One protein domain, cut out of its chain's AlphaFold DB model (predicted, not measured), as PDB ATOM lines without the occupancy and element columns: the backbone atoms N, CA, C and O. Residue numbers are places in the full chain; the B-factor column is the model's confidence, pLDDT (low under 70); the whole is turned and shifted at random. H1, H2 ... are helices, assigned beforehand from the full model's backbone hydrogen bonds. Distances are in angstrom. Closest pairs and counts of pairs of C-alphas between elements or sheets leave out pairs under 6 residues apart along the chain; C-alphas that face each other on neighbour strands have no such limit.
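This is residues 112 to 282 of the 365 residues of an uncharacterized protein of Azospirillum sp. CAG:239 (UniProt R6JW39). Four long helices, H1 to H4, make an elongated up-and-down bundle, each running against the one before it; H5 packs on H4, and a long link leads to the short H6, which crosses H2 near that helix's last residues. At the other end of the bundle, residues 137 to 138 pair briefly, antiparallel, with residues 206 to 207. The printed part has 171 residues with six helices, H1 to H6 in chain order, and no named strand: all helix. It is compact, with a radius of gyration of the C-alphas of 16.9 A and spans of 54 by 32 by 32 A.

H1, residues 115 to 132, begins at C-alpha 115 (150.802, 176.066, 111.630) and is 26.0 A long. H2, residues 140 to 169, measures 44.0 A, and H3, residues 175 to 199, 36.3 A. H4, residues 210 to 228, measures 27.3 A, and H5, residues 237 to 249, 18.3 A. H6, residues 277 to 282, 8.7 A, ends at C-alpha 282 (137.685, 161.594, 128.400).

H1 and H2, a hairpin, touch through residues 125 to 132 and 142 to 149 alone, closest at the C-alphas of Ile 129 and Arg 146, 5.8 A. H2 and H3 touch as a hairpin at a shallow tilt of 22 degrees, with the C-alphas of Ile 164 and Ala 179 closest, 4.7 A. H1 and H4 touch, opposite ways, closest at the C-alphas of Glu 127 and Tyr 220, 6.1 A. H2 and H4 are apart. H4 and H5, also a hairpin, touch, closest at the C-alphas of Lys 215 and Ala 246, 5.0 A. H6 touches residues 161 to 169 of H2 alone, about perpendicular at 89 degrees; the C-alphas of Ser 165 and Trp 277 are closest, 4.9 A. Every O i to N i+4 pair is within hydrogen-bond range in H1, H2, H3, H5 and H6, and 13 of 15 in H4.

The C-alphas of Val 171 and Lys 207 are farthest apart, 54.3 A. The printed part has no cut. The link from H5 to H6, 27 residues, is long. Mean pLDDT of the printed part is 77.7; residues 251 to 282 are among those under 70.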
ATOM      1  N   GLU A 112     145.984 180.726 111.398       55.84
ATOM      2  CA  GLU A 112     145.633 181.810 110.459       55.84
ATOM      3  C   GLU A 112     145.996 181.595 108.983       55.84
ATOM      4  O   GLU A 112     145.283 182.055 108.096       55.84
ATOM      5  N   SER A 113     147.136 180.954 108.711       55.94
ATOM      6  CA  SER A 113     147.590 180.666 107.348       55.94
ATOM      7  C   SER A 113     148.338 179.339 107.248       55.94
ATOM      8  O   SER A 113     148.010 178.506 106.410       55.94
ATOM      9  N   THR A 114     149.325 179.120 108.116       67.88
ATOM     10  CA  THR A 114     149.955 177.813 108.331       67.88
ATOM     11  C   THR A 114     150.325 177.647 109.800       67.88
ATOM     12  O   THR A 114     150.620 178.630 110.487       67.88
ATOM     13  N   SER A 115     150.388 176.395 110.262       72.69
ATOM     14  CA  SER A 115     150.802 176.066 111.630       72.69
ATOM     15  C   SER A 115     152.160 176.686 112.001       72.69
ATOM     16  O   SER A 115     152.301 177.266 113.078       72.69
ATOM     17  N   SER A 116     153.144 176.640 111.095       78.25
ATOM     18  CA  SER A 116     154.483 177.188 111.347       78.25
ATOM     19  C   SER A 116     154.508 178.719 111.353       78.25
ATOM     20  O   SER A 116     155.224 179.313 112.154       78.25
ATOM     21  N   ARG A 117     153.730 179.383 110.487       79.69
ATOM     22  CA  ARG A 117     153.673 180.854 110.468       79.69
ATOM     23  C   ARG A 117     153.044 181.406 111.741       79.69
ATOM     24  O   ARG A 117     153.504 182.423 112.248       79.69
ATOM     25  N   GLU A 118     152.036 180.718 112.264       84.25
ATOM     26  CA  GLU A 118     151.435 181.057 113.550       84.25
ATOM     27  C   GLU A 118     152.472 181.010 114.687       84.25
ATOM     28  O   GLU A 118     152.552 181.957 115.465       84.25
ATOM     29  N   TYR A 119     153.315 179.971 114.729       87.06
ATOM     30  CA  TYR A 119     154.407 179.864 115.705       87.06
ATOM     31  C   TYR A 119     155.379 181.052 115.641       87.06
ATOM     32  O   TYR A 119     155.666 181.664 116.669       87.06
ATOM     33  N   PHE A 120     155.871 181.405 114.449       87.19
ATOM     34  CA  PHE A 120     156.817 182.518 114.311       87.19
ATOM     35  C   PHE A 120     156.189 183.867 114.654       87.19
ATOM     36  O   PHE A 120     156.843 184.709 115.261       87.19
ATOM     37  N   ARG A 121     154.903 184.049 114.356       87.31
ATOM     38  CA  ARG A 121     154.174 185.234 114.798       87.31
ATOM     39  C   ARG A 121     154.068 185.297 116.323       87.31
ATOM     40  O   ARG A 121     154.257 186.366 116.888       87.31
ATOM     41  N   TRP A 122     153.818 184.183 117.013       92.19
ATOM     42  CA  TRP A 122     153.835 184.201 118.481       92.19
ATOM     43  C   TRP A 122     155.196 184.601 119.037       92.19
ATOM     44  O   TRP A 122     155.244 185.297 120.047       92.19
ATOM     45  N   LEU A 123     156.293 184.215 118.380       90.88
ATOM     46  CA  LEU A 123     157.622 184.700 118.748       90.88
ATOM     47  C   LEU A 123     157.767 186.210 118.510       90.88
ATOM     48  O   LEU A 123     158.357 186.886 119.347       90.88
ATOM     49  N   ASP A 124     157.218 186.748 117.417       89.00
ATOM     50  CA  ASP A 124     157.195 188.196 117.152       89.00
ATOM     51  C   ASP A 124     156.404 188.968 118.221       89.00
ATOM     52  O   ASP A 124     156.868 189.997 118.722       89.00
ATOM     53  N   GLU A 125     155.231 188.460 118.601       90.75
ATOM     54  CA  GLU A 125     154.393 189.029 119.663       90.75
ATOM     55  C   GLU A 125     155.098 188.922 121.024       90.75
ATOM     56  O   GLU A 125     155.173 189.901 121.763       90.75
ATOM     57  N   THR A 126     155.720 187.778 121.324       93.50
ATOM     58  CA  THR A 126     156.505 187.579 122.554       93.50
ATOM     59  C   THR A 126     157.681 188.553 122.629       93.50
ATOM     60  O   THR A 126     157.902 189.168 123.672       93.50
ATOM     61  N   GLU A 127     158.429 188.730 121.534       92.44
ATOM     62  CA  GLU A 127     159.533 189.693 121.459       92.44
ATOM     63  C   GLU A 127     159.037 191.119 121.737       92.44
ATOM     64  O   GLU A 127     159.651 191.848 122.521       92.44
ATOM     65  N   SER A 128     157.926 191.502 121.105       89.31
ATOM     66  CA  SER A 128     157.343 192.843 121.210       89.31
ATOM     67  C   SER A 128     156.839 193.123 122.622       89.31
ATOM     68  O   SER A 128     157.217 194.135 123.206       89.31
ATOM     69  N   ILE A 129     156.109 192.182 123.226       90.88
ATOM     70  CA  ILE A 129     155.598 192.299 124.597       90.88
ATOM     71  C   ILE A 129     156.744 192.441 125.598       90.88
ATOM     72  O   ILE A 129     156.717 193.342 126.436       90.88
ATOM     73  N   ILE A 130     157.773 191.587 125.517       91.38
ATOM     74  CA  ILE A 130     158.926 191.660 126.430       91.38
ATOM     75  C   ILE A 130     159.615 193.021 126.309       91.38
ATOM     76  O   ILE A 130     160.014 193.597 127.318       91.38
ATOM     77  N   LYS A 131     159.723 193.551 125.091       88.31
ATOM     78  CA  LYS A 131     160.320 194.856 124.805       88.31
ATOM     79  C   LYS A 131     159.489 196.014 125.342       88.31
ATOM     80  O   LYS A 131     160.036 196.855 126.045       88.31
ATOM     81  N   HIS A 132     158.197 196.056 125.040       88.38
ATOM     82  CA  HIS A 132     157.311 197.151 125.431       88.38
ATOM     83  C   HIS A 132     157.096 197.201 126.946       88.38
ATOM     84  O   HIS A 132     157.242 198.250 127.557       88.38
ATOM     85  N   MET A 133     156.882 196.049 127.583       89.69
ATOM     86  CA  MET A 133     156.650 195.963 129.030       89.69
ATOM     87  C   MET A 133     157.896 196.256 129.882       89.69
ATOM     88  O   MET A 133     157.785 196.333 131.105       89.69
ATOM     89  N   ASN A 134     159.078 196.385 129.266       87.81
ATOM     90  CA  ASN A 134     160.348 196.591 129.962       87.81
ATOM     91  C   ASN A 134     161.134 197.816 129.470       87.81
ATOM     92  O   ASN A 134     162.292 197.967 129.844       87.81
ATOM     93  N   ASP A 135     160.555 198.723 128.677       81.88
ATOM     94  CA  ASP A 135     161.293 199.870 128.114       81.88
ATOM     95  C   ASP A 135     161.478 201.062 129.084       81.88
ATOM     96  O   ASP A 135     162.005 202.110 128.702       81.88
ATOM     97  N   GLY A 136     161.098 200.882 130.354       80.06
ATOM     98  CA  GLY A 136     161.241 201.848 131.447       80.06
ATOM     99  C   GLY A 136     159.921 202.179 132.145       80.06
ATOM    100  O   GLY A 136     159.930 202.522 133.332       80.06
ATOM    101  N   PHE A 137     158.786 202.029 131.457       85.44
ATOM    102  CA  PHE A 137     157.461 202.298 132.014       85.44
ATOM    103  C   PHE A 137     156.386 201.427 131.359       85.44
ATOM    104  O   PHE A 137     156.333 201.328 130.143       85.44
ATOM    105  N   VAL A 138     155.497 200.844 132.166       84.88
ATOM    106  CA  VAL A 138     154.390 200.012 131.677       84.88
ATOM    107  C   VAL A 138     153.155 200.875 131.448       84.88
ATOM    108  O   VAL A 138     152.541 201.334 132.414       84.88
ATOM    109  N   SER A 139     152.757 201.077 130.194       83.00
ATOM    110  CA  SER A 139     151.508 201.764 129.864       83.00
ATOM    111  C   SER A 139     150.298 200.821 129.882       83.00
ATOM    112  O   SER A 139     150.414 199.595 129.958       83.00
ATOM    113  N   HIS A 140     149.100 201.403 129.794       80.88
ATOM    114  CA  HIS A 140     147.858 200.644 129.635       80.88
ATOM    115  C   HIS A 140     147.801 199.876 128.304       80.88
ATOM    116  O   HIS A 140     147.229 198.789 128.259       80.88
ATOM    117  N   GLU A 141     148.400 200.416 127.240       82.50
ATOM    118  CA  GLU A 141     148.471 199.754 125.933       82.50
ATOM    119  C   GLU A 141     149.371 198.517 125.996       82.50
ATOM    120  O   GLU A 141     148.956 197.448 125.553       82.50
ATOM    121  N   ASP A 142     150.542 198.634 126.632       84.12
ATOM    122  CA  ASP A 142     151.479 197.514 126.790       84.12
ATOM    123  C   ASP A 142     150.844 196.398 127.635       84.12
ATOM    124  O   ASP A 142     150.906 195.214 127.289       84.12
ATOM    125  N   LEU A 143     150.157 196.771 128.725       81.62
ATOM    126  CA  LEU A 143     149.438 195.812 129.562       81.62
ATOM    127  C   LEU A 143     148.317 195.109 128.782       81.62
ATOM    128  O   LEU A 143     148.102 193.909 128.976       81.62
ATOM    129  N   ASN A 144     147.601 195.834 127.920       80.31
ATOM    130  CA  ASN A 144     146.552 195.251 127.091       80.31
ATOM    131  C   ASN A 144     147.134 194.277 126.055       80.31
ATOM    132  O   ASN A 144     146.666 193.144 125.982       80.31
ATOM    133  N   GLU A 145     148.197 194.657 125.335       85.75
ATOM    134  CA  GLU A 145     148.915 193.779 124.393       85.75
ATOM    135  C   GLU A 145     149.350 192.472 125.078       85.75
ATOM    136  O   GLU A 145     149.067 191.365 124.609       85.75
ATOM    137  N   ARG A 146     149.965 192.599 126.258       89.69
ATOM    138  CA  ARG A 146     150.398 191.469 127.082       89.69
ATOM    139  C   ARG A 146     149.231 190.567 127.493       89.69
ATOM    140  O   ARG A 146     149.341 189.345 127.400       89.69
ATOM    141  N   ASN A 147     148.123 191.132 127.966       79.75
ATOM    142  CA  ASN A 147     146.973 190.347 128.420       79.75
ATOM    143  C   ASN A 147     146.220 189.674 127.266       79.75
ATOM    144  O   ASN A 147     145.806 188.525 127.424       79.75
ATOM    145  N   GLU A 148     146.104 190.333 126.112       81.56
ATOM    146  CA  GLU A 148     145.519 189.749 124.902       81.56
ATOM    147  C   GLU A 148     146.288 188.497 124.461       81.56
ATOM    148  O   GLU A 148     145.678 187.453 124.214       81.56
ATOM    149  N   PHE A 149     147.626 188.556 124.433       85.06
ATOM    150  CA  PHE A 149     148.447 187.385 124.114       85.06
ATOM    151  C   PHE A 149     148.244 186.255 125.125       85.06
ATOM    152  O   PHE A 149     148.086 185.094 124.746       85.06
ATOM    153  N   LEU A 150     148.236 186.574 126.423       81.44
ATOM    154  CA  LEU A 150     148.045 185.565 127.464       81.44
ATOM    155  C   LEU A 150     146.678 184.886 127.344       81.44
ATOM    156  O   LEU A 150     146.621 183.659 127.398       81.44
ATOM    157  N   GLU A 151     145.604 185.643 127.134       75.75
ATOM    158  CA  GLU A 151     144.265 185.086 126.927       75.75
ATOM    159  C   GLU A 151     144.219 184.184 125.686       75.75
ATOM    160  O   GLU A 151     143.805 183.025 125.778       75.75
ATOM    161  N   MET A 152     144.730 184.677 124.554       85.69
ATOM    162  CA  MET A 152     144.814 183.915 123.307       85.69
ATOM    163  C   MET A 152     145.609 182.621 123.493       85.69
ATOM    164  O   MET A 152     145.165 181.560 123.057       85.69
ATOM    165  N   SER A 153     146.745 182.675 124.192       80.31
ATOM    166  CA  SER A 153     147.610 181.512 124.400       80.31
ATOM    167  C   SER A 153     146.928 180.392 125.192       80.31
ATOM    168  O   SER A 153     147.195 179.219 124.949       80.31
ATOM    169  N   TYR A 154     146.038 180.726 126.131       76.38
ATOM    170  CA  TYR A 154     145.275 179.734 126.887       76.38
ATOM    171  C   TYR A 154     144.181 179.088 126.051       76.38
ATOM    172  O   TYR A 154     144.029 177.869 126.074       76.38
ATOM    173  N   GLN A 155     143.446 179.898 125.291       73.50
ATOM    174  CA  GLN A 155     142.449 179.381 124.365       73.50
ATOM    175  C   GLN A 155     143.105 178.454 123.334       73.50
ATOM    176  O   GLN A 155     142.649 177.336 123.102       73.50
ATOM    177  N   ARG A 156     144.219 178.900 122.752       81.00
ATOM    178  CA  ARG A 156     144.909 178.166 121.701       81.00
ATOM    179  C   ARG A 156     145.554 176.879 122.195       81.00
ATOM    180  O   ARG A 156     145.592 175.902 121.459       81.00
ATOM    181  N   GLU A 157     146.023 176.852 123.437       81.56
ATOM    182  CA  GLU A 157     146.457 175.618 124.089       81.56
ATOM    183  C   GLU A 157     145.345 174.563 124.104       81.56
ATOM    184  O   GLU A 157     145.586 173.440 123.665       81.56
ATOM    185  N   ALA A 158     144.124 174.922 124.515       71.50
ATOM    186  CA  ALA A 158     142.999 173.988 124.517       71.50
ATOM    187  C   ALA A 158     142.670 173.482 123.099       71.50
ATOM    188  O   ALA A 158     142.452 172.289 122.891       71.50
ATOM    189  N   GLU A 159     142.697 174.368 122.102       73.75
ATOM    190  CA  GLU A 159     142.478 174.001 120.698       73.75
ATOM    191  C   GLU A 159     143.563 173.046 120.168       73.75
ATOM    192  O   GLU A 159     143.246 172.051 119.515       73.75
ATOM    193  N   LEU A 160     144.839 173.313 120.472       78.38
ATOM    194  CA  LEU A 160     145.954 172.439 120.098       78.38
ATOM    195  C   LEU A 160     145.817 171.063 120.749       78.38
ATOM    196  O   LEU A 160     146.012 170.057 120.072       78.38
ATOM    197  N   MET A 161     145.436 171.004 122.025       76.56
ATOM    198  CA  MET A 161     145.197 169.745 122.737       76.56
ATOM    199  C   MET A 161     144.112 168.899 122.060       76.56
ATOM    200  O   MET A 161     144.296 167.695 121.871       76.56
ATOM    201  N   VAL A 162     143.017 169.524 121.617       69.25
ATOM    202  CA  VAL A 162     141.964 168.840 120.853       69.25
ATOM    203  C   VAL A 162     142.523 168.299 119.537       69.25
ATOM    204  O   VAL A 162     142.368 167.109 119.258       69.25
ATOM    205  N   CYS A 163     143.231 169.117 118.755       76.25
ATOM    206  CA  CYS A 163     143.844 168.672 117.501       76.25
ATOM    207  C   CYS A 163     144.828 167.512 117.711       76.25
ATOM    208  O   CYS A 163     144.776 166.527 116.973       76.25
ATOM    209  N   ILE A 164     145.691 167.589 118.730       80.25
ATOM    210  CA  ILE A 164     146.630 166.516 119.076       80.25
ATOM    211  C   ILE A 164     145.861 165.233 119.400       80.25
ATOM    212  O   ILE A 164     146.193 164.184 118.855       80.25
ATOM    213  N   SER A 165     144.807 165.310 120.219       71.12
ATOM    214  CA  SER A 165     144.004 164.141 120.599       71.12
ATOM    215  C   SER A 165     143.361 163.451 119.388       71.12
ATOM    216  O   SER A 165     143.370 162.224 119.284       71.12
ATOM    217  N   LEU A 166     142.866 164.234 118.427       70.44
ATOM    218  CA  LEU A 166     142.276 163.724 117.192       70.44
ATOM    219  C   LEU A 166     143.342 163.095 116.284       70.44
ATOM    220  O   LEU A 166     143.128 162.015 115.740       70.44
ATOM    221  N   TYR A 167     144.516 163.716 116.158       78.44
ATOM    222  CA  TYR A 167     145.616 163.141 115.384       78.44
ATOM    223  C   TYR A 167     146.200 161.870 116.013       78.44
ATOM    224  O   TYR A 167     146.572 160.956 115.281       78.44
ATOM    225  N   GLN A 168     146.276 161.788 117.345       79.62
ATOM    226  CA  GLN A 168     146.775 160.606 118.055       79.62
ATOM    227  C   GLN A 168     145.866 159.386 117.869       79.62
ATOM    228  O   GLN A 168     146.374 158.273 117.732       79.62
ATOM    229  N   ASN A 169     144.548 159.598 117.844       70.06
ATOM    230  CA  ASN A 169     143.570 158.526 117.649       70.06
ATOM    231  C   ASN A 169     143.331 158.169 116.179       70.06
ATOM    232  O   ASN A 169     142.840 157.084 115.878       70.06
ATOM    233  N   SER A 170     143.691 159.060 115.258       69.00
ATOM    234  CA  SER A 170     143.518 158.823 113.832       69.00
ATOM    235  C   SER A 170     144.443 157.705 113.332       69.00
ATOM    236  O   SER A 170     145.662 157.742 113.521       69.00
ATOM    237  N   VAL A 171     143.887 156.787 112.542       68.50
ATOM    238  CA  VAL A 171     144.639 155.733 111.832       68.50
ATOM    239  C   VAL A 171     145.341 156.223 110.560       68.50
ATOM    240  O   VAL A 171     146.103 155.480 109.934       68.50
ATOM    241  N   PHE A 172     145.118 157.480 110.162       65.88
ATOM    242  CA  PHE A 172     145.668 158.040 108.934       65.88
ATOM    243  C   PHE A 172     147.201 158.138 108.968       65.88
ATOM    244  O   PHE A 172     147.822 158.545 109.957       65.88
ATOM    245  N   LYS A 173     147.844 157.807 107.842       72.38
ATOM    246  CA  LYS A 173     149.304 157.883 107.709       72.38
ATOM    247  C   LYS A 173     149.770 159.339 107.826       72.38
ATOM    248  O   LYS A 173     149.320 160.193 107.072       72.38
ATOM    249  N   GLY A 174     150.694 159.605 108.749       71.06
ATOM    250  CA  GLY A 174     151.195 160.954 109.047       71.06
ATOM    251  C   GLY A 174     150.417 161.695 110.141       71.06
ATOM    252  O   GLY A 174     150.831 162.778 110.543       71.06
ATOM    253  N   ALA A 175     149.334 161.118 110.681       74.00
ATOM    254  CA  ALA A 175     148.610 161.709 111.809       74.00
ATOM    255  C   ALA A 175     149.498 161.833 113.055       74.00
ATOM    256  O   ALA A 175     149.565 162.895 113.664       74.00
ATOM    257  N   LYS A 176     150.275 160.791 113.372       81.75
ATOM    258  CA  LYS A 176     151.232 160.816 114.491       81.75
ATOM    259  C   LYS A 176     152.310 161.890 114.332       81.75
ATOM    260  O   LYS A 176     152.665 162.536 115.310       81.75
ATOM    261  N   ASP A 177     152.788 162.121 113.111       83.31
ATOM    262  CA  ASP A 177     153.779 163.167 112.842       83.31
ATOM    263  C   ASP A 177     153.177 164.559 113.080       83.31
ATOM    264  O   ASP A 177     153.789 165.385 113.754       83.31
ATOM    265  N   LYS A 178     151.932 164.788 112.630       83.81
ATOM    266  CA  LYS A 178     151.188 166.022 112.929       83.81
ATOM    267  C   LYS A 178     150.919 166.195 114.425       83.81
ATOM    268  O   LYS A 178     151.068 167.299 114.941       83.81
ATOM    269  N   ALA A 179     150.571 165.125 115.143       84.62
ATOM    270  CA  ALA A 179     150.411 165.168 116.597       84.62
ATOM    271  C   ALA A 179     151.712 165.596 117.295       84.62
ATOM    272  O   ALA A 179     151.679 166.437 118.194       84.62
ATOM    273  N   ASN A 180     152.857 165.063 116.861       84.38
ATOM    274  CA  ASN A 180     154.165 165.423 117.407       84.38
ATOM    275  C   ASN A 180     154.536 166.884 117.106       84.38
ATOM    276  O   ASN A 180     155.009 167.586 118.000       84.38
ATOM    277  N   GLU A 181     154.280 167.367 115.885       85.88
ATOM    278  CA  GLU A 181     154.483 168.776 115.518       85.88
ATOM    279  C   GLU A 181     153.639 169.715 116.395       85.88
ATOM    280  O   GLU A 181     154.156 170.689 116.944       85.88
ATOM    281  N   LEU A 182     152.350 169.407 116.580       87.19
ATOM    282  CA  LEU A 182     151.469 170.220 117.420       87.19
ATOM    283  C   LEU A 182     151.833 170.141 118.903       87.19
ATOM    284  O   LEU A 182     151.735 171.149 119.599       87.19
ATOM    285  N   THR A 183     152.304 168.989 119.379       85.62
ATOM    286  CA  THR A 183     152.812 168.845 120.752       85.62
ATOM    287  C   THR A 183     154.012 169.762 120.966       85.62
ATOM    288  O   THR A 183     154.051 170.515 121.933       85.62
ATOM    289  N   TYR A 184     154.947 169.784 120.014       85.88
ATOM    290  CA  TYR A 184     156.094 170.683 120.064       85.88
ATOM    291  C   TYR A 184     155.664 172.159 120.083       85.88
ATOM    292  O   TYR A 184     156.135 172.958 120.897       85.88
ATOM    293  N   LYS A 185     154.731 172.528 119.204       88.75
ATOM    294  CA  LYS A 185     154.173 173.882 119.127       88.75
ATOM    295  C   LYS A 185     153.474 174.296 120.427       88.75
ATOM    296  O   LYS A 185     153.668 175.422 120.884       88.75
ATOM    297  N   LEU A 186     152.724 173.388 121.054       87.38
ATOM    298  CA  LEU A 186     152.110 173.587 122.367       87.38
ATOM    299  C   LEU A 186     153.170 173.833 123.450       87.38
ATOM    300  O   LEU A 186     153.044 174.783 124.227       87.38
ATOM    301  N   THR A 187     154.245 173.039 123.472       84.19
ATOM    302  CA  THR A 187     155.373 173.255 124.390       84.19
ATOM    303  C   THR A 187     155.950 174.658 124.229       84.19
ATOM    304  O   THR A 187     156.124 175.375 125.217       84.19
ATOM    305  N   LYS A 188     156.172 175.109 122.990       87.12
ATOM    306  CA  LYS A 188     156.683 176.459 122.732       87.12
ATOM    307  C   LYS A 188     155.720 177.566 123.140       87.12
ATOM    308  O   LYS A 188     156.167 178.565 123.698       87.12
ATOM    309  N   LEU A 189     154.418 177.397 122.916       89.25
ATOM    310  CA  LEU A 189     153.405 178.358 123.358       89.25
ATOM    311  C   LEU A 189     153.430 178.527 124.886       89.25
ATOM    312  O   LEU A 189     153.412 179.651 125.392       89.25
ATOM    313  N   ARG A 190     153.552 177.419 125.630       85.75
ATOM    314  CA  ARG A 190     153.694 177.433 127.095       85.75
ATOM    315  C   ARG A 190     154.974 178.137 127.546       85.75
ATOM    316  O   ARG A 190     154.926 178.932 128.485       85.75
ATOM    317  N   GLN A 191     156.091 177.882 126.865       85.19
ATOM    318  CA  GLN A 191     157.369 178.545 127.131       85.19
ATOM    319  C   GLN A 191     157.273 180.059 126.904       85.19
ATOM    320  O   GLN A 191     157.568 180.818 127.823       85.19
ATOM    321  N   MET A 192     156.780 180.504 125.741       88.75
ATOM    322  CA  MET A 192     156.571 181.927 125.418       88.75
ATOM    323  C   MET A 192     155.683 182.627 126.451       88.75
ATOM    324  O   MET A 192     156.035 183.676 126.991       88.75
ATOM    325  N   ARG A 193     154.557 181.998 126.808       87.62
ATOM    326  CA  ARG A 193     153.663 182.493 127.858       87.62
ATOM    327  C   ARG A 193     154.385 182.688 129.190       87.62
ATOM    328  O   ARG A 193     154.143 183.678 129.881       87.62
ATOM    329  N   SER A 194     155.242 181.751 129.580       83.94
ATOM    330  CA  SER A 194     155.987 181.867 130.832       83.94
ATOM    331  C   SER A 194     157.073 182.928 130.780       83.94
ATOM    332  O   SER A 194     157.209 183.684 131.741       83.94
ATOM    333  N   MET A 195     157.780 183.050 129.651       85.81
ATOM    334  CA  MET A 195     158.732 184.139 129.432       85.81
ATOM    335  C   MET A 195     158.064 185.496 129.671       85.81
ATOM    336  O   MET A 195     158.580 186.302 130.444       85.81
ATOM    337  N   ILE A 196     156.876 185.718 129.094       88.19
ATOM    338  CA  ILE A 196     156.090 186.942 129.308       88.19
ATOM    339  C   ILE A 196     155.739 187.097 130.787       88.19
ATOM    340  O   ILE A 196     156.002 188.140 131.378       88.19
ATOM    341  N   LYS A 197     155.183 186.069 131.433       85.56
ATOM    342  CA  LYS A 197     154.794 186.163 132.849       85.56
ATOM    343  C   LYS A 197     155.954 186.473 133.789       85.56
ATOM    344  O   LYS A 197     155.753 187.169 134.774       85.56
ATOM    345  N   GLN A 198     157.142 185.956 133.502       80.75
ATOM    346  CA  GLN A 198     158.316 186.162 134.346       80.75
ATOM    347  C   GLN A 198     158.963 187.528 134.145       80.75
ATOM    348  O   GLN A 198     159.625 188.019 135.058       80.75
ATOM    349  N   THR A 199     158.823 188.117 132.964       84.94
ATOM    350  CA  THR A 199     159.520 189.355 132.594       84.94
ATOM    351  C   THR A 199     158.608 190.569 132.558       84.94
ATOM    352  O   THR A 199     159.090 191.658 132.293       84.94
ATOM    353  N   THR A 200     157.306 190.427 132.814       85.81
ATOM    354  CA  THR A 200     156.348 191.535 132.689       85.81
ATOM    355  C   THR A 200     155.506 191.709 133.945       85.81
ATOM    356  O   THR A 200     155.102 190.733 134.582       85.81
ATOM    357  N   LYS A 201     155.200 192.968 134.279       84.38
ATOM    358  CA  LYS A 201     154.249 193.314 135.344       84.38
ATOM    359  C   LYS A 201     152.817 193.022 134.899       84.38
ATOM    360  O   LYS A 201     152.512 192.955 133.711       84.38
ATOM    361  N   ASP A 202     151.930 192.855 135.868       86.00
ATOM    362  CA  ASP A 202     150.493 192.649 135.663       86.00
ATOM    363  C   ASP A 202     149.666 193.932 135.868       86.00
ATOM    364  O   ASP A 202     148.437 193.888 135.841       86.00
ATOM    365  N   GLN A 203     150.333 195.073 136.057       82.69
ATOM    366  CA  GLN A 203     149.722 196.378 136.301       82.69
ATOM    367  C   GLN A 203     150.371 197.456 135.435       82.69
ATOM    368  O   GLN A 203     151.590 197.459 135.247       82.69
ATOM    369  N   ALA A 204     149.543 198.387 134.966       83.00
ATOM    370  CA  ALA A 204     149.965 199.586 134.260       83.00
ATOM    371  C   ALA A 204     150.438 200.663 135.248       83.00
ATOM    372  O   ALA A 204     150.311 200.520 136.466       83.00
ATOM    373  N   ASP A 205     150.998 201.735 134.701       85.25
ATOM    374  CA  ASP A 205     151.526 202.898 135.412       85.25
ATOM    375  C   ASP A 205     152.646 202.561 136.405       85.25
ATOM    376  O   ASP A 205     152.795 203.160 137.474       85.25
ATOM    377  N   ARG A 206     153.467 201.569 136.048       80.88
ATOM    378  CA  ARG A 206     154.606 201.118 136.851       80.88
ATOM    379  C   ARG A 206     155.917 201.440 136.150       80.88
ATOM    380  O   ARG A 206     156.106 201.098 134.987       80.88
ATOM    381  N   LYS A 207     156.858 202.029 136.893       85.00
ATOM    382  CA  LYS A 207     158.261 202.113 136.466       85.00
ATOM    383  C   LYS A 207     158.881 200.716 136.461       85.00
ATOM    384  O   LYS A 207     158.559 199.895 137.326       85.00
ATOM    385  N   VAL A 208     159.762 200.470 135.501       82.56
ATOM    386  CA  VAL A 208     160.565 199.246 135.409       82.56
ATOM    387  C   VAL A 208     161.894 199.503 136.117       82.56
ATOM    388  O   VAL A 208     162.530 200.538 135.910       82.56
ATOM    389  N   GLU A 209     162.296 198.598 137.000       85.12
ATOM    390  CA  GLU A 209     163.578 198.675 137.693       85.12
ATOM    391  C   GLU A 209     164.714 198.136 136.821       85.12
ATOM    392  O   GLU A 209     164.513 197.377 135.873       85.12
ATOM    393  N   LYS A 210     165.949 198.523 137.150       83.56
ATOM    394  CA  LYS A 210     167.121 198.136 136.359       83.56
ATOM    395  C   LYS A 210     167.315 196.613 136.351       83.56
ATOM    396  O   LYS A 210     167.628 196.046 135.311       83.56
ATOM    397  N   SER A 211     167.094 195.968 137.493       82.56
ATOM    398  CA  SER A 211     167.134 194.510 137.649       82.56
ATOM    399  C   SER A 211     166.068 193.805 136.801       82.56
ATOM    400  O   SER A 211     166.348 192.778 136.188       82.56
ATOM    401  N   GLU A 212     164.859 194.370 136.715       83.81
ATOM    402  CA  GLU A 212     163.767 193.851 135.879       83.81
ATOM    403  C   GLU A 212     164.118 193.946 134.387       83.81
ATOM    404  O   GLU A 212     163.954 192.972 133.651       83.81
ATOM    405  N   TYR A 213     164.693 195.077 133.965       86.56
ATOM    406  CA  TYR A 213     165.196 195.273 132.605       86.56
ATOM    407  C   TYR A 213     166.317 194.285 132.248       86.56
ATOM    408  O   TYR A 213     166.266 193.642 131.199       86.56
ATOM    409  N   GLU A 214     167.337 194.154 133.104       84.38
ATOM    410  CA  GLU A 214     168.487 193.270 132.865       84.38
ATOM    411  C   GLU A 214     168.042 191.810 132.742       84.38
ATOM    412  O   GLU A 214     168.504 191.090 131.856       84.38
ATOM    413  N   LYS A 215     167.055 191.404 133.544       86.50
ATOM    414  CA  LYS A 215     166.406 190.105 133.397       86.50
ATOM    415  C   LYS A 215     165.654 189.973 132.076       86.50
ATOM    416  O   LYS A 215     165.849 188.987 131.366       86.50
ATOM    417  N   ALA A 216     164.794 190.930 131.736       88.19
ATOM    418  CA  ALA A 216     164.015 190.890 130.500       88.19
ATOM    419  C   ALA A 216     164.910 190.826 129.250       88.19
ATOM    420  O   ALA A 216     164.551 190.171 128.272       88.19
ATOM    421  N   LEU A 217     166.102 191.428 129.302       87.94
ATOM    422  CA  LEU A 217     167.074 191.405 128.213       87.94
ATOM    423  C   LEU A 217     167.573 189.990 127.875       87.94
ATOM    424  O   LEU A 217     167.724 189.671 126.693       87.94
ATOM    425  N   GLU A 218     167.803 189.123 128.866       87.94
ATOM    426  CA  GLU A 218     168.221 187.735 128.604       87.94
ATOM    427  C   GLU A 218     167.106 186.930 127.919       87.94
ATOM    428  O   GLU A 218     167.353 186.193 126.962       87.94
ATOM    429  N   TYR A 219     165.855 187.150 128.324       89.56
ATOM    430  CA  TYR A 219     164.687 186.528 127.696       89.56
ATOM    431  C   TYR A 219     164.445 187.074 126.284       89.56
ATOM    432  O   TYR A 219     164.149 186.315 125.365       89.56
ATOM    433  N   TYR A 220     164.643 188.375 126.073       90.25
ATOM    434  CA  TYR A 220     164.579 188.994 124.752       90.25
ATOM    435  C   TYR A 220     165.598 188.370 123.784       90.25
ATOM    436  O   TYR A 220     165.247 187.986 122.666       90.25
ATOM    437  N   ARG A 221     166.855 188.194 124.217       88.56
ATOM    438  CA  ARG A 221     167.897 187.519 123.418       88.56
ATOM    439  C   ARG A 221     167.531 186.073 123.094       88.56
ATOM    440  O   ARG A 221     167.784 185.621 121.979       88.56
ATOM    441  N   ALA A 222     166.937 185.362 124.047       89.12
ATOM    442  CA  ALA A 222     166.459 184.001 123.854       89.12
ATOM    443  C   ALA A 222     165.348 183.919 122.790       89.12
ATOM    444  O   ALA A 222     165.421 183.089 121.885       89.12
ATOM    445  N   VAL A 223     164.362 184.819 122.831       90.75
ATOM    446  CA  VAL A 223     163.305 184.880 121.806       90.75
ATOM    447  C   VAL A 223     163.892 185.173 120.424       90.75
ATOM    448  O   VAL A 223     163.511 184.518 119.456       90.75
ATOM    449  N   ARG A 224     164.871 186.083 120.314       89.00
ATOM    450  CA  ARG A 224     165.539 186.348 119.027       89.00
ATOM    451  C   ARG A 224     166.262 185.125 118.473       89.00
ATOM    452  O   ARG A 224     166.100 184.833 117.293       89.00
ATOM    453  N   GLN A 225     166.979 184.376 119.310       89.44
ATOM    454  CA  GLN A 225     167.599 183.119 118.879       89.44
ATOM    455  C   GLN A 225     166.543 182.136 118.356       89.44
ATOM    456  O   GLN A 225     166.688 181.605 117.262       89.44
ATOM    457  N   LEU A 226     165.431 181.947 119.075       89.44
ATOM    458  CA  LEU A 226     164.341 181.072 118.620       89.44
ATOM    459  C   LEU A 226     163.760 181.493 117.260       89.44
ATOM    460  O   LEU A 226     163.366 180.629 116.484       89.44
ATOM    461  N   LYS A 227     163.719 182.796 116.958       88.69
ATOM    462  CA  LYS A 227     163.250 183.326 115.666       88.69
ATOM    463  C   LYS A 227     164.217 183.080 114.512       88.69
ATOM    464  O   LYS A 227     163.785 182.970 113.368       88.69
ATOM    465  N   GLU A 228     165.512 183.044 114.794       86.81
ATOM    466  CA  GLU A 228     166.563 182.829 113.793       86.81
ATOM    467  C   GLU A 228     166.693 181.349 113.391       86.81
ATOM    468  O   GLU A 228     167.315 181.025 112.372       86.81
ATOM    469  N   HIS A 229     166.062 180.453 114.153       86.00
ATOM    470  CA  HIS A 229     166.114 179.011 113.964       86.00
ATOM    471  C   HIS A 229     164.761 178.395 113.562       86.00
ATOM    472  O   HIS A 229     163.698 179.004 113.667       86.00
ATOM    473  N   ASP A 230     164.812 177.160 113.057       78.06
ATOM    474  CA  ASP A 230     163.624 176.416 112.630       78.06
ATOM    475  C   ASP A 230     162.759 175.978 113.826       78.06
ATOM    476  O   ASP A 230     163.243 175.884 114.953       78.06
ATOM    477  N   LEU A 231     161.489 175.635 113.555       70.56
ATOM    478  CA  LEU A 231     160.481 175.262 114.559       70.56
ATOM    479  C   LEU A 231     161.037 174.319 115.629       70.56
ATOM    480  O   LEU A 231     160.867 174.610 116.795       70.56
ATOM    481  N   TYR A 232     161.744 173.251 115.255       77.62
ATOM    482  CA  TYR A 232     162.208 172.208 116.181       77.62
ATOM    483  C   TYR A 232     163.450 172.561 117.010       77.62
ATOM    484  O   TYR A 232     163.918 171.741 117.806       77.62
ATOM    485  N   TRP A 233     163.995 173.762 116.850       84.50
ATOM    486  CA  TRP A 233     165.205 174.168 117.541       84.50
ATOM    487  C   TRP A 233     164.932 174.621 118.985       84.50
ATOM    488  O   TRP A 233     163.973 175.333 119.302       84.50
ATOM    489  N   ASN A 234     165.801 174.194 119.897       84.25
ATOM    490  CA  ASN A 234     165.758 174.571 121.305       84.25
ATOM    491  C   ASN A 234     166.961 175.439 121.647       84.25
ATOM    492  O   ASN A 234     168.053 175.210 121.129       84.25
ATOM    493  N   LEU A 235     166.754 176.386 122.564       82.94
ATOM    494  CA  LEU A 235     167.839 177.177 123.128       82.94
ATOM    495  C   LEU A 235     168.950 176.275 123.682       82.94
ATOM    496  O   LEU A 235     168.646 175.276 124.343       82.94
ATOM    497  N   PRO A 236     170.220 176.631 123.442       85.12
ATOM    498  CA  PRO A 236     171.343 175.886 123.973       85.12
ATOM    499  C   PRO A 236     171.440 176.101 125.487       85.12
ATOM    500  O   PRO A 236     171.046 177.147 126.006       85.12
ATOM    501  N   GLU A 237     172.019 175.130 126.187       81.94
ATOM    502  CA  GLU A 237     172.179 175.133 127.647       81.94
ATOM    503  C   GLU A 237     172.745 176.453 128.215       81.94
ATOM    504  O   GLU A 237     172.128 176.988 129.135       81.94
ATOM    505  N   PRO A 238     173.773 177.098 127.619       83.12
ATOM    506  CA  PRO A 238     174.263 178.388 128.114       83.12
ATOM    507  C   PRO A 238     173.215 179.510 128.093       83.12
ATOM    508  O   PRO A 238     173.205 180.373 128.967       83.12
ATOM    509  N   ALA A 239     172.316 179.522 127.102       83.56
ATOM    510  CA  ALA A 239     171.247 180.517 127.044       83.56
ATOM    511  C   ALA A 239     170.227 180.282 128.169       83.56
ATOM    512  O   ALA A 239     169.772 181.232 128.805       83.56
ATOM    513  N   LEU A 240     169.928 179.013 128.458       81.81
ATOM    514  CA  LEU A 240     169.031 178.613 129.541       81.81
ATOM    515  C   LEU A 240     169.616 178.941 130.922       81.81
ATOM    516  O   LEU A 240     168.899 179.440 131.791       81.81
ATOM    517  N   GLU A 241     170.918 178.722 131.114       81.69
ATOM    518  CA  GLU A 241     171.640 179.085 132.338       81.69
ATOM    519  C   GLU A 241     171.622 180.596 132.593       81.69
ATOM    520  O   GLU A 241     171.376 181.029 133.722       81.69
ATOM    521  N   ASN A 242     171.842 181.410 131.555       83.81
ATOM    522  CA  ASN A 242     171.796 182.870 131.667       83.81
ATOM    523  C   ASN A 242     170.401 183.359 132.074       83.81
ATOM    524  O   ASN A 242     170.277 184.176 132.986       83.81
ATOM    525  N   MET A 243     169.347 182.812 131.460       83.06
ATOM    526  CA  MET A 243     167.962 183.120 131.833       83.06
ATOM    527  C   MET A 243     167.649 182.711 133.280       83.06
ATOM    528  O   MET A 243     167.009 183.470 134.012       83.06
ATOM    529  N   GLY A 244     168.117 181.532 133.705       77.44
ATOM    530  CA  GLY A 244     167.945 181.038 135.073       77.44
ATOM    531  C   GLY A 244     168.663 181.908 136.105       77.44
ATOM    532  O   GLY A 244     168.072 182.284 137.118       77.44
ATOM    533  N   ARG A 245     169.909 182.303 135.821       80.69
ATOM    534  CA  ARG A 245     170.688 183.214 136.668       80.69
ATOM    535  C   ARG A 245     170.008 184.572 136.806       80.69
ATOM    536  O   ARG A 245     169.822 185.040 137.924       80.69
ATOM    537  N   ALA A 246     169.582 185.164 135.694       79.12
ATOM    538  CA  ALA A 246     168.914 186.461 135.703       79.12
ATOM    539  C   ALA A 246     167.580 186.426 136.473       79.12
ATOM    540  O   ALA A 246     167.218 187.382 137.158       79.12
ATOM    541  N   ALA A 247     166.848 185.308 136.409       75.56
ATOM    542  CA  ALA A 247     165.646 185.112 137.216       75.56
ATOM    543  C   ALA A 247     165.954 185.010 138.721       75.56
ATOM    544  O   ALA A 247     165.241 185.621 139.520       75.56
ATOM    545  N   TYR A 248     167.018 184.289 139.093       75.81
ATOM    546  CA  TYR A 248     167.477 184.160 140.479       75.81
ATOM    547  C   TYR A 248     167.931 185.506 141.065       75.81
ATOM    548  O   TYR A 248     167.509 185.885 142.156       75.81
ATOM    549  N   GLU A 249     168.744 186.260 140.322       76.75
ATOM    550  CA  GLU A 249     169.248 187.578 140.735       76.75
ATOM    551  C   GLU A 249     168.123 188.608 140.920       76.75
ATOM    552  O   GLU A 249     168.211 189.470 141.791       76.75
ATOM    553  N   ALA A 250     167.022 188.476 140.174       71.62
ATOM    554  CA  ALA A 250     165.821 189.296 140.337       71.62
ATOM    555  C   ALA A 250     164.933 188.891 141.535       71.62
ATOM    556  O   ALA A 250     163.817 189.392 141.667       71.62
ATOM    557  N   GLY A 251     165.381 187.972 142.396       66.44
ATOM    558  CA  GLY A 251     164.667 187.588 143.615       66.44
ATOM    559  C   GLY A 251     163.436 186.705 143.388       66.44
ATOM    560  O   GLY A 251     162.642 186.518 144.312       66.44
ATOM    561  N   LEU A 252     163.264 186.130 142.191       62.41
ATOM    562  CA  LEU A 252     162.263 185.087 141.990       62.41
ATOM    563  C   LEU A 252     162.775 183.793 142.620       62.41
ATOM    564  O   LEU A 252     163.633 183.109 142.067       62.41
ATOM    565  N   ASN A 253     162.238 183.448 143.788       46.19
ATOM    566  CA  ASN A 253     162.560 182.206 144.481       46.19
ATOM    567  C   ASN A 253     161.859 181.015 143.801       46.19
ATOM    568  O   ASN A 253     160.926 180.422 144.339       46.19
ATOM    569  N   HIS A 254     162.279 180.687 142.583       48.59
ATOM    570  CA  HIS A 254     161.978 179.411 141.951       48.59
ATOM    571  C   HIS A 254     163.230 178.555 142.087       48.59
ATOM    572  O   HIS A 254     164.168 178.678 141.303       48.59
ATOM    573  N   GLY A 255     163.279 177.743 143.147       40.88
ATOM    574  CA  GLY A 255     164.376 176.806 143.354       40.88
ATOM    575  C   GLY A 255     164.540 175.945 142.112       40.88
ATOM    576  O   GLY A 255     163.585 175.274 141.763       40.88
ATOM    577  N   TYR A 256     165.697 176.027 141.445       42.69
ATOM    578  CA  TYR A 256     166.133 175.145 140.353       42.69
ATOM    579  C   TYR A 256     164.977 174.477 139.591       42.69
ATOM    580  O   TYR A 256     164.699 173.301 139.807       42.69
ATOM    581  N   VAL A 257     164.265 175.209 138.731       44.69
ATOM    582  CA  VAL A 257     163.230 174.576 137.899       44.69
ATOM    583  C   VAL A 257     163.676 174.559 136.440       44.69
ATOM    584  O   VAL A 257     163.370 175.456 135.657       44.69
ATOM    585  N   ASP A 258     164.495 173.537 136.172       49.84
ATOM    586  CA  ASP A 258     164.869 172.874 134.916       49.84
ATOM    587  C   ASP A 258     164.496 173.563 133.598       49.84
ATOM    588  O   ASP A 258     163.349 173.531 133.177       49.84
ATOM    589  N   ASN A 259     165.506 174.013 132.847       53.19
ATOM    590  CA  ASN A 259     165.466 174.370 131.416       53.19
ATOM    591  C   ASN A 259     165.345 175.859 131.057       53.19
ATOM    592  O   ASN A 259     165.060 176.149 129.905       53.19
ATOM    593  N   GLY A 260     165.551 176.819 131.966       55.78
ATOM    594  CA  GLY A 260     165.751 178.250 131.630       55.78
ATOM    595  C   GLY A 260     164.542 179.029 131.077       55.78
ATOM    596  O   GLY A 260     164.528 180.250 131.147       55.78
ATOM    597  N   TYR A 261     163.483 178.359 130.619       59.75
ATOM    598  CA  TYR A 261     162.210 178.977 130.215       59.75
ATOM    599  C   TYR A 261     161.313 179.364 131.405       59.75
ATOM    600  O   TYR A 261     160.267 179.984 131.217       59.75
ATOM    601  N   GLY A 262     161.680 178.940 132.622       56.50
ATOM    602  CA  GLY A 262     160.876 179.023 133.849       56.50
ATOM    603  C   GLY A 262     159.489 178.377 133.718       56.50
ATOM    604  O   GLY A 262     158.493 178.876 134.239       56.50
ATOM    605  N   VAL A 263     159.422 177.262 132.989       57.19
ATOM    606  CA  VAL A 263     158.319 176.293 133.033       57.19
ATOM    607  C   VAL A 263     158.933 174.932 133.293       57.19
ATOM    608  O   VAL A 263     159.788 174.500 132.523       57.19
ATOM    609  N   SER A 264     158.476 174.247 134.340       56.47
ATOM    610  CA  SER A 264     158.714 172.811 134.448       56.47
ATOM    611  C   SER A 264     157.681 172.083 133.614       56.47
ATOM    612  O   SER A 264     156.493 172.194 133.895       56.47
ATOM    613  N   HIS A 265     158.135 171.298 132.645       59.94
ATOM    614  CA  HIS A 265     157.294 170.285 132.005       59.94
ATOM    615  C   HIS A 265     157.439 168.915 132.687       59.94
ATOM    616  O   HIS A 265     156.833 167.945 132.253       59.94
ATOM    617  N   ALA A 266     158.229 168.805 133.766       52.50
ATOM    618  CA  ALA A 266     158.459 167.532 134.456       52.50
ATOM    619  C   ALA A 266     157.189 166.999 135.149       52.50
ATOM    620  O   ALA A 266     157.027 165.788 135.301       52.50
ATOM    621  N   GLY A 267     156.287 167.903 135.551       54.19
ATOM    622  CA  GLY A 267     154.967 167.579 136.100       54.19
ATOM    623  C   GLY A 267     153.842 167.516 135.062       54.19
ATOM    624  O   GLY A 267     152.763 167.020 135.386       54.19
ATOM    625  N   ASP A 268     154.090 167.973 133.831       63.25
ATOM    626  CA  ASP A 268     153.117 167.963 132.736       63.25
ATOM    627  C   ASP A 268     152.953 166.514 132.260       63.25
ATOM    628  O   ASP A 268     153.656 166.035 131.363       63.25
ATOM    629  N   ARG A 269     152.036 165.774 132.902       61.78
ATOM    630  CA  ARG A 269     151.675 164.392 132.527       61.78
ATOM    631  C   ARG A 269     151.377 164.288 131.035       61.78
ATOM    632  O   ARG A 269     151.714 163.295 130.403       61.78
ATOM    633  N   ASP A 270     150.802 165.353 130.505       62.59
ATOM    634  CA  ASP A 270     150.385 165.549 129.136       62.59
ATOM    635  C   ASP A 270     151.506 165.762 128.114       62.59
ATOM    636  O   ASP A 270     151.294 165.604 126.911       62.59
ATOM    637  N   MET A 271     152.719 166.047 128.585       64.44
ATOM    638  CA  MET A 271     153.925 166.112 127.759       64.44
ATOM    639  C   MET A 271     154.795 164.854 127.853       64.44
ATOM    640  O   MET A 271     155.864 164.798 127.237       64.44
ATOM    641  N   GLN A 272     154.379 163.838 128.615       65.88
ATOM    642  CA  GLN A 272     155.170 162.621 128.760       65.88
ATOM    643  C   GLN A 272     155.179 161.788 127.468       65.88
ATOM    644  O   GLN A 272     154.165 161.699 126.767       65.88
ATOM    645  N   PRO A 273     156.301 161.107 127.161       53.94
ATOM    646  CA  PRO A 273     156.339 160.138 126.075       53.94
ATOM    647  C   PRO A 273     155.250 159.078 126.280       53.94
ATOM    648  O   PRO A 273     155.188 158.449 127.336       53.94
ATOM    649  N   ASN A 274     154.425 158.857 125.253       58.47
ATOM    650  CA  ASN A 274     153.268 157.946 125.245       58.47
ATOM    651  C   ASN A 274     152.005 158.448 125.959       58.47
ATOM    652  O   ASN A 274     151.066 157.669 126.125       58.47
ATOM    653  N   TYR A 275     151.939 159.723 126.343       65.62
ATOM    654  CA  TYR A 275     150.680 160.290 126.806       65.62
ATOM    655  C   TYR A 275     149.643 160.356 125.682       65.62
ATOM    656  O   TYR A 275     149.919 160.836 124.577       65.62
ATOM    657  N   VAL A 276     148.432 159.897 125.989       65.88
ATOM    658  CA  VAL A 276     147.281 159.945 125.089       65.88
ATOM    659  C   VAL A 276     146.353 161.051 125.576       65.88
ATOM    660  O   VAL A 276     145.633 160.895 126.562       65.88
ATOM    661  N   TRP A 277     146.349 162.181 124.868       66.81
ATOM    662  CA  TRP A 277     145.542 163.356 125.216       66.81
ATOM    663  C   TRP A 277     144.051 163.054 125.313       66.81
ATOM    664  O   TRP A 277     143.324 163.659 126.097       66.81
ATOM    665  N   TYR A 278     143.603 162.095 124.516       61.22
ATOM    666  CA  TYR A 278     142.224 161.654 124.502       61.22
ATOM    667  C   TYR A 278     141.781 160.974 125.800       61.22
ATOM    668  O   TYR A 278     140.644 161.183 126.220       61.22
ATOM    669  N   ASP A 279     142.659 160.213 126.456       60.06
ATOM    670  CA  ASP A 279     142.325 159.552 127.719       60.06
ATOM    671  C   ASP A 279     142.100 160.593 128.821       60.06
ATOM    672  O   ASP A 279     141.114 160.517 129.550       60.06
ATOM    673  N   TRP A 280     142.929 161.639 128.860       60.75
ATOM    674  CA  TRP A 280     142.732 162.776 129.760       60.75
ATOM    675  C   TRP A 280     141.445 163.540 129.481       60.75
ATOM    676  O   TRP A 280     140.674 163.802 130.397       60.75
ATOM    677  N   LEU A 281     141.178 163.862 128.215       55.56
ATOM    678  CA  LEU A 281     139.987 164.625 127.843       55.56
ATOM    679  C   LEU A 281     138.715 163.833 128.178       55.56
ATOM    680  O   LEU A 281     137.746 164.387 128.694       55.56
ATOM    681  N   ARG A 282     138.742 162.512 127.971       54.12
ATOM    682  CA  ARG A 282     137.685 161.594 128.400       54.12
ATOM    683  C   ARG A 282     137.535 161.578 129.924       54.12
ATOM    684  O   ARG A 282     136.406 161.647 130.406       54.12
TER     685      ARG A 282